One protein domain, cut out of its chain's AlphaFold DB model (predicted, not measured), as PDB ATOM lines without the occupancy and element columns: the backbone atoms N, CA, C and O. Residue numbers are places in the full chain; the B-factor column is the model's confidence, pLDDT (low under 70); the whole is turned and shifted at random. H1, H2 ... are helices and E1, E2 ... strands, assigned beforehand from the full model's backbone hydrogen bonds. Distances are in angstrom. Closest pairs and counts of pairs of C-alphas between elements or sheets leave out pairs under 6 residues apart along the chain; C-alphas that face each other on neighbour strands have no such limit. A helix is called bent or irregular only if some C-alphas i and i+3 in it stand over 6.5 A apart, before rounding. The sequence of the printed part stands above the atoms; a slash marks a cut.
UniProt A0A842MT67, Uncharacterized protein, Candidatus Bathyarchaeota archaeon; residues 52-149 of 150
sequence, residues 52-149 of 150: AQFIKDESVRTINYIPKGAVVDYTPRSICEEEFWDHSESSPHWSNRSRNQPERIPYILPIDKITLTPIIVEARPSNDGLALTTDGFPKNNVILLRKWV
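AT A GLANCE: This is residues 52 to 149 of the 150 residues of an uncharacterized protein of Candidatus Bathyarchaeota archaeon (UniProt A0A842MT67). A small body of strands has a long two-stranded ribbon, E3 and E4, running out from it to a loop that holds the one short helix, H1, far from the body. In the body, a three-stranded sheet, E1, E5 and E2, and the small hairpin of E6 and E7 meet near one end of E5. The printed part has 98 residues, with strands E1, E2 and E3, helix H1, then strands E4 to E7 along the chain; the sheets, E1 - E5 - E2, E3 - E4 and E6 - E7, are antiparallel. The class is mostly strand, though under half of the residues are in named elements. The whole is only just compact, close to loose, with a radius of gyration of the C-alphas of 14.7 A and spans of 43 by 33 by 21 A.

IN THESE COORDINATES: E1, residues 60 to 62, begins at C-alpha 60 (112.344, 170.508, 159.718). E2 is residues 71 to 75, 11.1 A long, and E3 is residues 79 to 85, 19.9 A long. H1, residues 96 to 99, begins at C-alpha 96 (73.661, 182.085, 161.352); it is irregular, but only just, with C-alphas 96 and 99 6.55 A apart. E4, residues 104 to 112, is the longest strand at 22.3 A. E5 is residues 121 to 125, 12.1 A; E6 is residues 129 to 133, 13.7 A; E7, residues 142 to 145, ends at C-alpha 145 (100.092, 176.724, 155.830).

HOW THE PARTS SIT: E5 is the inner strand between the edge strands E1 and E2. N 60 and O 123 of E1 and E5 are 2.8 A apart, and N 75 and O 122 of E2 and E5 are 2.8 A apart, both within hydrogen-bond range. The closest C-alphas of E5 and E6 are those of Pro 125 and Ala 131, 6.9 A. In the hairpin of E6 and E7, N 130 and O 144 are within range at 2.8 A. Residues 53 to 54 pair antiparallel with residues 132 to 133 of E6. E3 and E4 are antiparallel at 152 degrees, with N 84 and O 105 within range at 2.9 A. The closest C-alphas of E4 and E5 are those of Pro 110 and Val 121, 5.9 A. Residues 66 to 67 pair antiparallel with residues 107 to 108 of E4. H1 is apart from E5 and E7, for instance; it is too short for an O i to N i+4 pair, and its one O i to N i+3 pair is not within range.

THE WHOLE: The two C-alphas farthest apart are those of Asn 96 and Asp 135, 44.0 A. The printed part has no cut and no long link. Mean pLDDT of the printed part is 87.9; residues 88 to 102 are under 70.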
ATOM      1  N   ALA A  52     111.551 186.370 161.829       95.56
ATOM      2  CA  ALA A  52     111.457 184.998 161.359       95.56
ATOM      3  C   ALA A  52     112.200 184.829 160.028       95.56
ATOM      4  O   ALA A  52     112.061 185.632 159.108       95.56
ATOM      5  N   GLN A  53     112.934 183.731 159.904       96.12
ATOM      6  CA  GLN A  53     113.664 183.335 158.708       96.12
ATOM      7  C   GLN A  53     113.062 182.061 158.122       96.12
ATOM      8  O   GLN A  53     112.628 181.170 158.852       96.12
ATOM      9  N   PHE A  54     113.066 181.951 156.795       95.75
ATOM     10  CA  PHE A  54     112.649 180.726 156.118       95.75
ATOM     11  C   PHE A  54     113.670 179.611 156.331       95.75
ATOM     12  O   PHE A  54     114.858 179.793 156.058       95.75
ATOM     13  N   ILE A  55     113.188 178.432 156.721       96.00
ATOM     14  CA  ILE A  55     113.996 177.212 156.690       96.00
ATOM     15  C   ILE A  55     113.945 176.663 155.262       96.00
ATOM     16  O   ILE A  55     112.862 176.428 154.726       96.00
ATOM     17  N   LYS A  56     115.111 176.498 154.628       91.00
ATOM     18  CA  LYS A  56     115.236 175.992 153.245       91.00
ATOM     19  C   LYS A  56     115.543 174.493 153.169       91.00
ATOM     20  O   LYS A  56     115.670 173.962 152.068       91.00
ATOM     21  N   ASP A  57     115.678 173.845 154.318       88.94
ATOM     22  CA  ASP A  57     116.017 172.430 154.414       88.94
ATOM     23  C   ASP A  57     114.843 171.540 153.992       88.94
ATOM     24  O   ASP A  57     113.673 171.914 154.100       88.94
ATOM     25  N   GLU A  58     115.166 170.338 153.511       91.50
ATOM     26  CA  GLU A  58     114.166 169.353 153.086       91.50
ATOM     27  C   GLU A  58     113.338 168.829 154.270       91.50
ATOM     28  O   GLU A  58     112.156 168.526 154.108       91.50
ATOM     29  N   SER A  59     113.933 168.756 155.464       95.56
ATOM     30  CA  SER A  59     113.258 168.363 156.697       95.56
ATOM     31  C   SER A  59     113.440 169.407 157.796       95.56
ATOM     32  O   SER A  59     114.444 170.111 157.879       95.56
ATOM     33  N   VAL A  60     112.425 169.519 158.649       97.62
ATOM     34  CA  VAL A  60     112.344 170.508 159.718       97.62
ATOM     35  C   VAL A  60     112.018 169.795 161.014       97.62
ATOM     36  O   VAL A  60     111.018 169.087 161.125       97.62
ATOM     37  N   ARG A  61     112.859 170.010 162.022       98.12
ATOM     38  CA  ARG A  61     112.644 169.482 163.368       98.12
ATOM     39  C   ARG A  61     111.888 170.499 164.205       98.12
ATOM     40  O   ARG A  61     112.317 171.647 164.286       98.12
ATOM     41  N   THR A  62     110.805 170.084 164.850       97.56
ATOM     42  CA  THR A  62     109.989 170.954 165.702       97.56
ATOM     43  C   THR A  62     109.311 170.191 166.840       97.56
ATOM     44  O   THR A  62     109.088 168.986 166.753       97.56
ATOM     45  N   ILE A  63     108.999 170.900 167.924       96.12
ATOM     46  CA  ILE A  63     108.107 170.438 169.007       96.12
ATOM     47  C   ILE A  63     106.739 171.140 168.964       96.12
ATOM     48  O   ILE A  63     105.887 170.896 169.815       96.12
ATOM     49  N   ASN A  64     106.537 172.035 167.996       96.12
ATOM     50  CA  ASN A  64     105.334 172.846 167.856       96.12
ATOM     51  C   ASN A  64     104.288 172.123 167.006       96.12
ATOM     52  O   ASN A  64     104.623 171.322 166.139       96.12
ATOM     53  N   TYR A  65     103.013 172.417 167.253       95.69
ATOM     54  CA  TYR A  65     101.902 171.785 166.541       95.69
ATOM     55  C   TYR A  65     101.959 172.118 165.048       95.69
ATOM     56  O   TYR A  65     102.231 173.260 164.676       95.69
ATOM     57  N   ILE A  66     101.680 171.128 164.197       96.56
ATOM     58  CA  ILE A  66     101.841 171.248 162.743       96.56
ATOM     59  C   ILE A  66     100.491 171.009 162.064       96.56
ATOM     60  O   ILE A  66      99.905 169.946 162.273       96.56
ATOM     61  N   PRO A  67      99.989 171.917 161.210       95.94
ATOM     62  CA  PRO A  67      98.844 171.615 160.360       95.94
ATOM     63  C   PRO A  67      99.203 170.452 159.431       95.94
ATOM     64  O   PRO A  67     100.179 170.535 158.685       95.94
ATOM     65  N   LYS A  68      98.424 169.371 159.430       95.62
ATOM     66  CA  LYS A  68      98.755 168.147 158.681       95.62
ATOM     67  C   LYS A  68      98.883 168.399 157.173       95.62
ATOM     68  O   LYS A  68      99.737 167.802 156.533       95.62
ATOM     69  N   GLY A  69      98.103 169.332 156.620       95.19
ATOM     70  CA  GLY A  69      98.210 169.746 155.211       95.19
ATOM     71  C   GLY A  69      99.498 170.507 154.856       95.19
ATOM     72  O   GLY A  69      99.844 170.618 153.681       95.19
ATOM     73  N   ALA A  70     100.239 171.010 155.848       96.75
ATOM     74  CA  ALA A  70     101.498 171.724 155.637       96.75
ATOM     75  C   ALA A  70     102.705 170.786 155.465       96.75
ATOM     76  O   ALA A  70     103.817 171.259 155.238       96.75
ATOM     77  N   VAL A  71     102.524 169.468 155.589       97.44
ATOM     78  CA  VAL A  71     103.609 168.482 155.515       97.44
ATOM     79  C   VAL A  71     103.225 167.305 154.628       97.44
ATOM     80  O   VAL A  71     102.061 166.925 154.554       97.44
ATOM     81  N   VAL A  72     104.209 166.719 153.947       96.88
ATOM     82  CA  VAL A  72     104.019 165.476 153.172       96.88
ATOM     83  C   VAL A  72     104.438 164.240 153.955       96.88
ATOM     84  O   VAL A  72     103.910 163.156 153.726       96.88
ATOM     85  N   ASP A  73     105.383 164.395 154.883       96.25
ATOM     86  CA  ASP A  73     105.905 163.300 155.689       96.25
ATOM     87  C   ASP A  73     106.358 163.799 157.066       96.25
ATOM     88  O   ASP A  73     106.696 164.974 157.222       96.25
ATOM     89  N   TYR A  74     106.347 162.917 158.064       96.88
ATOM     90  CA  TYR A  74     106.851 163.193 159.404       96.88
ATOM     91  C   TYR A  74     107.201 161.917 160.171       96.88
ATOM     92  O   TYR A  74     106.578 160.864 160.007       96.88
ATOM     93  N   THR A  75     108.168 162.046 161.076       96.62
ATOM     94  CA  THR A  75     108.574 161.006 162.019       96.62
ATOM     95  C   THR A  75     108.749 161.592 163.426       96.62
ATOM     96  O   THR A  75     109.171 162.742 163.557       96.62
ATOM     97  N   PRO A  76     108.440 160.828 164.489       94.75
ATOM     98  CA  PRO A  76     107.853 159.484 164.477       94.75
ATOM     99  C   PRO A  76     106.344 159.493 164.160       94.75
ATOM    100  O   PRO A  76     105.683 160.524 164.229       94.75
ATOM    101  N   ARG A  77     105.781 158.328 163.806       89.94
ATOM    102  CA  ARG A  77     104.340 158.173 163.497       89.94
ATOM    103  C   ARG A  77     103.462 157.954 164.731       89.94
ATOM    104  O   ARG A  77     102.250 158.145 164.668       89.94
ATOM    105  N   SER A  78     104.050 157.540 165.850       90.50
ATOM    106  CA  SER A  78     103.361 157.248 167.113       90.50
ATOM    107  C   SER A  78     103.028 158.516 167.912       90.50
ATOM    108  O   SER A  78     103.293 158.595 169.108       90.50
ATOM    109  N   ILE A  79     102.440 159.512 167.249       94.56
ATOM    110  CA  ILE A  79     102.129 160.823 167.827       94.56
ATOM    111  C   ILE A  79     100.651 161.159 167.734       94.56
ATOM    112  O   ILE A  79      99.939 160.603 166.892       94.56
ATOM    113  N   CYS A  80     100.184 162.029 168.623       94.62
ATOM    114  CA  CYS A  80      98.795 162.466 168.661       94.62
ATOM    115  C   CYS A  80      98.428 163.280 167.409       94.62
ATOM    116  O   CYS A  80      99.228 164.052 166.883       94.62
ATOM    117  N   GLU A  81      97.198 163.101 166.941       94.62
ATOM    118  CA  GLU A  81      96.604 163.886 165.862       94.62
ATOM    119  C   GLU A  81      95.222 164.326 166.320       94.62
ATOM    120  O   GLU A  81      94.486 163.515 166.873       94.62
ATOM    121  N   GLU A  82      94.894 165.595 166.106       94.44
ATOM    122  CA  GLU A  82      93.638 166.198 166.553       94.44
ATOM    123  C   GLU A  82      93.121 167.193 165.516       94.44
ATOM    124  O   GLU A  82      93.886 167.734 164.718       94.44
ATOM    125  N   GLU A  83      91.820 167.466 165.540       92.69
ATOM    126  CA  GLU A  83      91.186 168.427 164.639       92.69
ATOM    127  C   GLU A  83      90.828 169.727 165.364       92.69
ATOM    128  O   GLU A  83      90.121 169.740 166.373       92.69
ATOM    129  N   PHE A  84      91.275 170.852 164.807       88.25
ATOM    130  CA  PHE A  84      90.981 172.189 165.319       88.25
ATOM    131  C   PHE A  84      90.041 172.928 164.377       88.25
ATOM    132  O   PHE A  84      89.920 172.594 163.203       88.25
ATOM    133  N   TRP A  85      89.339 173.933 164.892       82.81
ATOM    134  CA  TRP A  85      88.565 174.845 164.052       82.81
ATOM    135  C   TRP A  85      89.486 175.617 163.100       82.81
ATOM    136  O   TRP A  85      90.552 176.073 163.527       82.81
ATOM    137  N   ASP A  86      89.070 175.804 161.844       78.94
ATOM    138  CA  ASP A  86      89.732 176.763 160.964       78.94
ATOM    139  C   ASP A  86      89.530 178.179 161.527       78.94
ATOM    140  O   ASP A  86      88.425 178.719 161.589       78.94
ATOM    141  N   HIS A  87      90.627 178.780 161.980       73.06
ATOM    142  CA  HIS A  87      90.648 180.104 162.593       73.06
ATOM    143  C   HIS A  87      90.476 181.243 161.577       73.06
ATOM    144  O   HIS A  87      90.343 182.396 161.983       73.06
ATOM    145  N   SER A  88      90.494 180.941 160.274       69.38
ATOM    146  CA  SER A  88      90.158 181.900 159.219       69.38
ATOM    147  C   SER A  88      88.647 182.081 159.034       69.38
ATOM    148  O   SER A  88      88.220 183.074 158.439       69.38
ATOM    149  N   GLU A  89      87.817 181.186 159.584       65.38
ATOM    150  CA  GLU A  89      86.367 181.357 159.574       65.38
ATOM    151  C   GLU A  89      85.910 182.398 160.610       65.38
ATOM    152  O   GLU A  89      86.325 182.416 161.771       65.38
ATOM    153  N   SER A  90      84.983 183.271 160.206       55.62
ATOM    154  CA  SER A  90      84.363 184.247 161.100       55.62
ATOM    155  C   SER A  90      83.462 183.547 162.131       55.62
ATOM    156  O   SER A  90      82.294 183.289 161.850       55.62
ATOM    157  N   SER A  91      84.008 183.274 163.319       53.16
ATOM    158  CA  SER A  91      83.347 182.801 164.550       53.16
ATOM    159  C   SER A  91      82.329 181.649 164.383       53.16
ATOM    160  O   SER A  91      81.170 181.887 164.020       53.16
ATOM    161  N   PRO A  92      82.673 180.418 164.813       51.44
ATOM    162  CA  PRO A  92      81.745 179.280 164.842       51.44
ATOM    163  C   PRO A  92      80.516 179.491 165.742       51.44
ATOM    164  O   PRO A  92      79.549 178.736 165.670       51.44
ATOM    165  N   HIS A  93      80.529 180.496 166.624       51.28
ATOM    166  CA  HIS A  93      79.550 180.602 167.708       51.28
ATOM    167  C   HIS A  93      78.553 181.766 167.560       51.28
ATOM    168  O   HIS A  93      77.638 181.856 168.371       51.28
ATOM    169  N   TRP A  94      78.716 182.667 166.576       45.62
ATOM    170  CA  TRP A  94      77.985 183.954 166.562       45.62
ATOM    171  C   TRP A  94      77.343 184.343 165.218       45.62
ATOM    172  O   TRP A  94      76.737 185.409 165.134       45.62
ATOM    173  N   SER A  95      77.417 183.513 164.170       50.66
ATOM    174  CA  SER A  95      76.760 183.811 162.886       50.66
ATOM    175  C   SER A  95      75.787 182.708 162.466       50.66
ATOM    176  O   SER A  95      76.070 181.530 162.619       50.66
ATOM    177  N   ASN A  96      74.646 183.060 161.862       48.53
ATOM    178  CA  ASN A  96      73.661 182.085 161.352       48.53
ATOM    179  C   ASN A  96      74.229 181.092 160.306       48.53
ATOM    180  O   ASN A  96      73.548 180.129 159.953       48.53
ATOM    181  N   ARG A  97      75.459 181.311 159.812       48.66
ATOM    182  CA  ARG A  97      76.197 180.392 158.929       48.66
ATOM    183  C   ARG A  97      76.824 179.200 159.657       48.66
ATOM    184  O   ARG A  97      77.091 178.203 158.996       48.66
ATOM    185  N   SER A  98      76.976 179.228 160.983       51.00
ATOM    186  CA  SER A  98      77.553 178.115 161.756       51.00
ATOM    187  C   SER A  98      76.620 176.910 161.957       51.00
ATOM    188  O   SER A  98      76.892 176.022 162.761       51.00
ATOM    189  N   ARG A  99      75.517 176.844 161.196       50.56
ATOM    190  CA  ARG A  99      74.698 175.630 161.033       50.56
ATOM    191  C   ARG A  99      75.310 174.612 160.066       50.56
ATOM    192  O   ARG A  99      74.924 173.448 160.116       50.56
ATOM    193  N   ASN A 100      76.248 175.029 159.216       56.47
ATOM    194  CA  ASN A 100      77.058 174.117 158.413       56.47
ATOM    195  C   ASN A 100      78.291 173.726 159.236       56.47
ATOM    196  O   ASN A 100      78.834 174.581 159.931       56.47
ATOM    197  N   GLN A 101      78.684 172.448 159.205       59.94
ATOM    198  CA  GLN A 101      79.848 171.931 159.937       59.94
ATOM    199  C   GLN A 101      81.062 172.837 159.669       59.94
ATOM    200  O   GLN A 101      81.493 172.891 158.518       59.94
ATOM    201  N   PRO A 102      81.562 173.579 160.674       65.88
ATOM    202  CA  PRO A 102      82.644 174.525 160.430       65.88
ATOM    203  C   PRO A 102      83.911 173.763 160.038       65.88
ATOM    204  O   PRO A 102      84.138 172.659 160.553       65.88
ATOM    205  N   GLU A 103      84.699 174.314 159.111       78.62
ATOM    206  CA  GLU A 103      85.859 173.622 158.555       78.62
ATOM    207  C   GLU A 103      86.844 173.258 159.675       78.62
ATOM    208  O   GLU A 103      87.133 174.038 160.594       78.62
ATOM    209  N   ARG A 104      87.314 172.010 159.636       85.94
ATOM    210  CA  ARG A 104      88.260 171.463 160.602       85.94
ATOM    211  C   ARG A 104      89.612 171.297 159.944       85.94
ATOM    212  O   ARG A 104      89.717 170.754 158.848       85.94
ATOM    213  N   ILE A 105      90.650 171.721 160.648       90.94
ATOM    214  CA  ILE A 105      92.030 171.544 160.225       90.94
ATOM    215  C   ILE A 105      92.637 170.427 161.071       90.94
ATOM    216  O   ILE A 105      92.730 170.584 162.292       90.94
ATOM    217  N   PRO A 106      93.071 169.313 160.461       95.00
ATOM    218  CA  PRO A 106      93.818 168.290 161.170       95.00
ATOM    219  C   PRO A 106      95.213 168.807 161.518       95.00
ATOM    220  O   PRO A 106      95.915 169.378 160.678       95.00
ATOM    221  N   TYR A 107      95.631 168.565 162.750       96.62
ATOM    222  CA  TYR A 107      96.942 168.902 163.277       96.62
ATOM    223  C   TYR A 107      97.656 167.661 163.785       96.62
ATOM    224  O   TYR A 107      97.077 166.777 164.410       96.62
ATOM    225  N   ILE A 108      98.958 167.657 163.549       96.81
ATOM    226  CA  ILE A 108      99.919 166.766 164.167       96.81
ATOM    227  C   ILE A 108     100.383 167.428 165.464       96.81
ATOM    228  O   ILE A 108     100.885 168.559 165.447       96.81
ATOM    229  N   LEU A 109     100.230 166.723 166.580       96.50
ATOM    230  CA  LEU A 109     100.697 167.168 167.887       96.50
ATOM    231  C   LEU A 109     101.986 166.412 168.211       96.50
ATOM    232  O   LEU A 109     101.942 165.183 168.278       96.50
ATOM    233  N   PRO A 110     103.124 167.095 168.433       95.69
ATOM    234  CA  PRO A 110     104.387 166.472 168.840       95.69
ATOM    235  C   PRO A 110     104.342 165.932 170.278       95.69
ATOM    236  O   PRO A 110     105.090 166.358 171.152       95.69
ATOM    237  N   ILE A 111     103.424 165.006 170.537       95.50
ATOM    238  CA  ILE A 111     103.159 164.356 171.816       95.50
ATOM    239  C   ILE A 111     103.124 162.858 171.541       95.50
ATOM    240  O   ILE A 111     102.375 162.404 170.673       95.50
ATOM    241  N   ASP A 112     103.935 162.097 172.270       94.44
ATOM    242  CA  ASP A 112     103.929 160.639 172.182       94.44
ATOM    243  C   ASP A 112     102.583 160.072 172.660       94.44
ATOM    244  O   ASP A 112     102.092 160.429 173.733       94.44
ATOM    245  N   LYS A 113     101.981 159.176 171.871       93.19
ATOM    246  CA  LYS A 113     100.650 158.606 172.159       93.19
ATOM    247  C   LYS A 113     100.594 157.741 173.420       93.19
ATOM    248  O   LYS A 113      99.505 157.529 173.948       93.19
ATOM    249  N   ILE A 114     101.723 157.191 173.861       91.19
ATOM    250  CA  ILE A 114     101.800 156.237 174.971       91.19
ATOM    251  C   ILE A 114     102.171 156.970 176.256       91.19
ATOM    252  O   ILE A 114     101.497 156.820 177.272       91.19
ATOM    253  N   THR A 115     103.243 157.760 176.222       93.50
ATOM    254  CA  THR A 115     103.757 158.453 177.411       93.50
ATOM    255  C   THR A 115     103.093 159.806 177.641       93.50
ATOM    256  O   THR A 115     103.226 160.358 178.733       93.50
ATOM    257  N   LEU A 116     102.395 160.348 176.635       91.69
ATOM    258  CA  LEU A 116     101.792 161.686 176.644       91.69
ATOM    259  C   LEU A 116     102.809 162.806 176.916       91.69
ATOM    260  O   LEU A 116     102.467 163.872 177.428       91.69
ATOM    261  N   THR A 117     104.074 162.576 176.564       92.44
ATOM    262  CA  THR A 117     105.151 163.558 176.713       92.44
ATOM    263  C   THR A 117     105.453 164.252 175.387       92.44
ATOM    264  O   THR A 117     105.421 163.585 174.350       92.44
ATOM    265  N   PRO A 118     105.815 165.549 175.394       93.12
ATOM    266  CA  PRO A 118     106.279 166.228 174.191       93.12
ATOM    267  C   PRO A 118     107.512 165.546 173.589       93.12
ATOM    268  O   PRO A 118     108.429 165.163 174.319       93.12
ATOM    269  N   ILE A 119     107.554 165.436 172.265       96.06
ATOM    270  CA  ILE A 119     108.683 164.877 171.517       96.06
ATOM    271  C   ILE A 119     109.039 165.766 170.326       96.06
ATOM    272  O   ILE A 119     108.225 166.555 169.857       96.06
ATOM    273  N   ILE A 120     110.265 165.635 169.819       97.25
ATOM    274  CA  ILE A 120     110.662 166.307 168.579       97.25
ATOM    275  C   ILE A 120     110.136 165.494 167.400       97.25
ATOM    276  O   ILE A 120     110.443 164.310 167.277       97.25
ATOM    277  N   VAL A 121     109.396 166.163 166.523       97.50
ATOM    278  CA  VAL A 121     108.980 165.643 165.224       97.50
ATOM    279  C   VAL A 121     109.910 166.199 164.157       97.50
ATOM    280  O   VAL A 121     110.187 167.398 164.124       97.50
ATOM    281  N   GLU A 122     110.393 165.332 163.280       98.00
ATOM    282  CA  GLU A 122     111.030 165.716 162.027       98.00
ATOM    283  C   GLU A 122     109.998 165.604 160.909       98.00
ATOM    284  O   GLU A 122     109.463 164.521 160.677       98.00
ATOM    285  N   ALA A 123     109.696 166.715 160.243       97.75
ATOM    286  CA  ALA A 123     108.669 166.784 159.216       97.75
ATOM    287  C   ALA A 123     109.189 167.422 157.929       97.75
ATOM    288  O   ALA A 123     109.987 168.356 157.959       97.75
ATOM    289  N   ARG A 124     108.698 166.931 156.794       97.81
ATOM    290  CA  ARG A 124     108.985 167.462 155.463       97.81
ATOM    291  C   ARG A 124     107.843 168.385 155.035       97.81
ATOM    292  O   ARG A 124     106.734 167.878 154.819       97.81
ATOM    293  N   PRO A 125     108.070 169.707 154.901       97.12
ATOM    294  CA  PRO A 125     107.044 170.629 154.423       97.12
ATOM    295  C   PRO A 125     106.500 170.227 153.044       97.12
ATOM    296  O   PRO A 125     107.242 169.753 152.183       97.12
ATOM    297  N   SER A 126     105.196 170.406 152.837       96.56
ATOM    298  CA  SER A 126     104.559 170.285 151.521       96.56
ATOM    299  C   SER A 126     104.750 171.565 150.700       96.56
ATOM    300  O   SER A 126     105.267 172.564 151.199       96.56
ATOM    301  N   ASN A 127     104.291 171.577 149.444       94.31
ATOM    302  CA  ASN A 127     104.269 172.805 148.632       94.31
ATOM    303  C   ASN A 127     103.408 173.911 149.282       94.31
ATOM    304  O   ASN A 127     103.735 175.101 149.203       94.31
ATOM    305  N   ASP A 128     102.350 173.500 149.981       94.69
ATOM    306  CA  ASP A 128     101.458 174.374 150.745       94.69
ATOM    307  C   ASP A 128     101.992 174.680 152.149       94.69
ATOM    308  O   ASP A 128     101.462 175.550 152.840       94.69
ATOM    309  N   GLY A 129     103.047 173.987 152.573       95.69
ATOM    310  CA  GLY A 129     103.742 174.199 153.829       95.69
ATOM    311  C   GLY A 129     104.773 175.314 153.754       95.69
ATOM    312  O   GLY A 129     105.427 175.540 152.733       95.69
ATOM    313  N   LEU A 130     104.944 176.006 154.873       95.81
ATOM    314  CA  LEU A 130     105.977 177.005 155.075       95.81
ATOM    315  C   LEU A 130     106.639 176.797 156.431       95.81
ATOM    316  O   LEU A 130     105.959 176.809 157.455       95.81
ATOM    317  N   ALA A 131     107.961 176.649 156.431       97.38
ATOM    318  CA  ALA A 131     108.747 176.505 157.644       97.38
ATOM    319  C   ALA A 131     109.502 177.794 157.979       97.38
ATOM    320  O   ALA A 131     110.149 178.393 157.114       97.38
ATOM    321  N   LEU A 132     109.419 178.205 159.242       97.06
ATOM    322  CA  LEU A 132     110.030 179.421 159.767       97.06
ATOM    323  C   LEU A 132     110.805 179.122 161.051       97.06
ATOM    324  O   LEU A 132     110.448 178.210 161.796       97.06
ATOM    325  N   THR A 133     111.840 179.912 161.320       97.00
ATOM    326  CA  THR A 133     112.635 179.849 162.551       97.00
ATOM    327  C   THR A 133     113.156 181.218 162.964       97.00
ATOM    328  O   THR A 133     113.243 182.119 162.135       97.00
ATOM    329  N   THR A 134     113.541 181.369 164.228       96.19
ATOM    330  CA  THR A 134     114.300 182.530 164.716       96.19
ATOM    331  C   THR A 134     115.773 182.204 164.981       96.19
ATOM    332  O   THR A 134     116.611 183.097 164.923       96.19
ATOM    333  N   ASP A 135     116.108 180.941 165.264       94.69
ATOM    334  CA  ASP A 135     117.448 180.529 165.715       94.69
ATOM    335  C   ASP A 135     117.864 179.108 165.276       94.69
ATOM    336  O   ASP A 135     118.917 178.611 165.671       94.69
ATOM    337  N   GLY A 136     117.045 178.437 164.462       93.75
ATOM    338  CA  GLY A 136     117.250 177.069 163.975       93.75
ATOM    339  C   GLY A 136     116.903 175.965 164.979       93.75
ATOM    340  O   GLY A 136     116.897 174.785 164.612       93.75
ATOM    341  N   PHE A 137     116.587 176.294 166.236       95.25
ATOM    342  CA  PHE A 137     116.324 175.283 167.256       95.25
ATOM    343  C   PHE A 137     114.881 174.755 167.182       95.25
ATOM    344  O   PHE A 137     113.944 175.534 167.010       95.25
ATOM    345  N   PRO A 138     114.642 173.447 167.427       95.62
ATOM    346  CA  PRO A 138     113.309 172.844 167.294       95.62
ATOM    347  C   PRO A 138     112.191 173.515 168.099       95.62
ATOM    348  O   PRO A 138     111.031 173.461 167.702       95.62
ATOM    349  N   LYS A 139     112.529 174.164 169.220       94.88
ATOM    350  CA  LYS A 139     111.577 174.934 170.035       94.88
ATOM    351  C   LYS A 139     110.989 176.148 169.305       94.88
ATOM    352  O   LYS A 139     109.843 176.494 169.559       94.88
ATOM    353  N   ASN A 140     111.745 176.745 168.388       95.31
ATOM    354  CA  ASN A 140     111.400 177.979 167.684       95.31
ATOM    355  C   ASN A 140     111.113 177.750 166.194       95.31
ATOM    356  O   ASN A 140     110.764 178.683 165.476       95.31
ATOM    357  N   ASN A 141     111.230 176.506 165.730       97.06
ATOM    358  CA  ASN A 141     110.849 176.125 164.380       97.06
ATOM    359  C   ASN A 141     109.333 175.927 164.321       97.06
ATOM    360  O   ASN A 141     108.781 175.135 165.089       97.06
ATOM    361  N   VAL A 142     108.654 176.597 163.398       97.06
ATOM    362  CA  VAL A 142     107.212 176.440 163.164       97.06
ATOM    363  C   VAL A 142     106.953 176.065 161.714       97.06
ATOM    364  O   VAL A 142     107.640 176.540 160.811       97.06
ATOM    365  N   ILE A 143     105.957 175.209 161.492       97.12
ATOM    366  CA  ILE A 143     105.486 174.833 160.158       97.12
ATOM    367  C   ILE A 143     104.021 175.247 160.059       97.12
ATOM    368  O   ILE A 143     103.204 174.861 160.891       97.12
ATOM    369  N   LEU A 144     103.699 176.051 159.052       95.06
ATOM    370  CA  LEU A 144     102.395 176.678 158.856       95.06
ATOM    371  C   LEU A 144     101.891 176.412 157.439       95.06
ATOM    372  O   LEU A 144     102.672 176.076 156.549       95.06
ATOM    373  N   LEU A 145     100.600 176.637 157.197       93.81
ATOM    374  CA  LEU A 145     100.092 176.724 155.830       93.81
ATOM    375  C   LEU A 145     100.486 178.072 155.213       93.81
ATOM    376  O   LEU A 145     100.238 179.131 155.787       93.81
ATOM    377  N   ARG A 146     101.043 178.037 154.001       91.88
ATOM    378  CA  ARG A 146     101.488 179.213 153.241       91.88
ATOM    379  C   ARG A 146     100.374 180.247 153.062       91.88
ATOM    380  O   ARG A 146     100.646 181.438 153.167       91.88
ATOM    381  N   LYS A 147      99.126 179.792 152.882       90.12
ATOM    382  CA  LYS A 147      97.937 180.653 152.726       90.12
ATOM    383  C   LYS A 147      97.703 181.617 153.901       90.12
ATOM    384  O   LYS A 147      97.027 182.622 153.722       90.12
ATOM    385  N   TRP A 148      98.233 181.322 155.093       87.62
ATOM    386  CA  TRP A 148      98.021 182.141 156.295       87.62
ATOM    387  C   TRP A 148      98.943 183.350 156.403       87.62
ATOM    388  O   TRP A 148      98.630 184.285 157.133       87.62
ATOM    389  N   VAL A 149     100.083 183.333 155.712       82.00
ATOM    390  CA  VAL A 149     101.072 184.420 155.791       82.00
ATOM    391  C   VAL A 149     101.063 185.336 154.567       82.00
ATOM    392  O   VAL A 149     101.673 186.406 154.609       82.00
TER     393      VAL A 149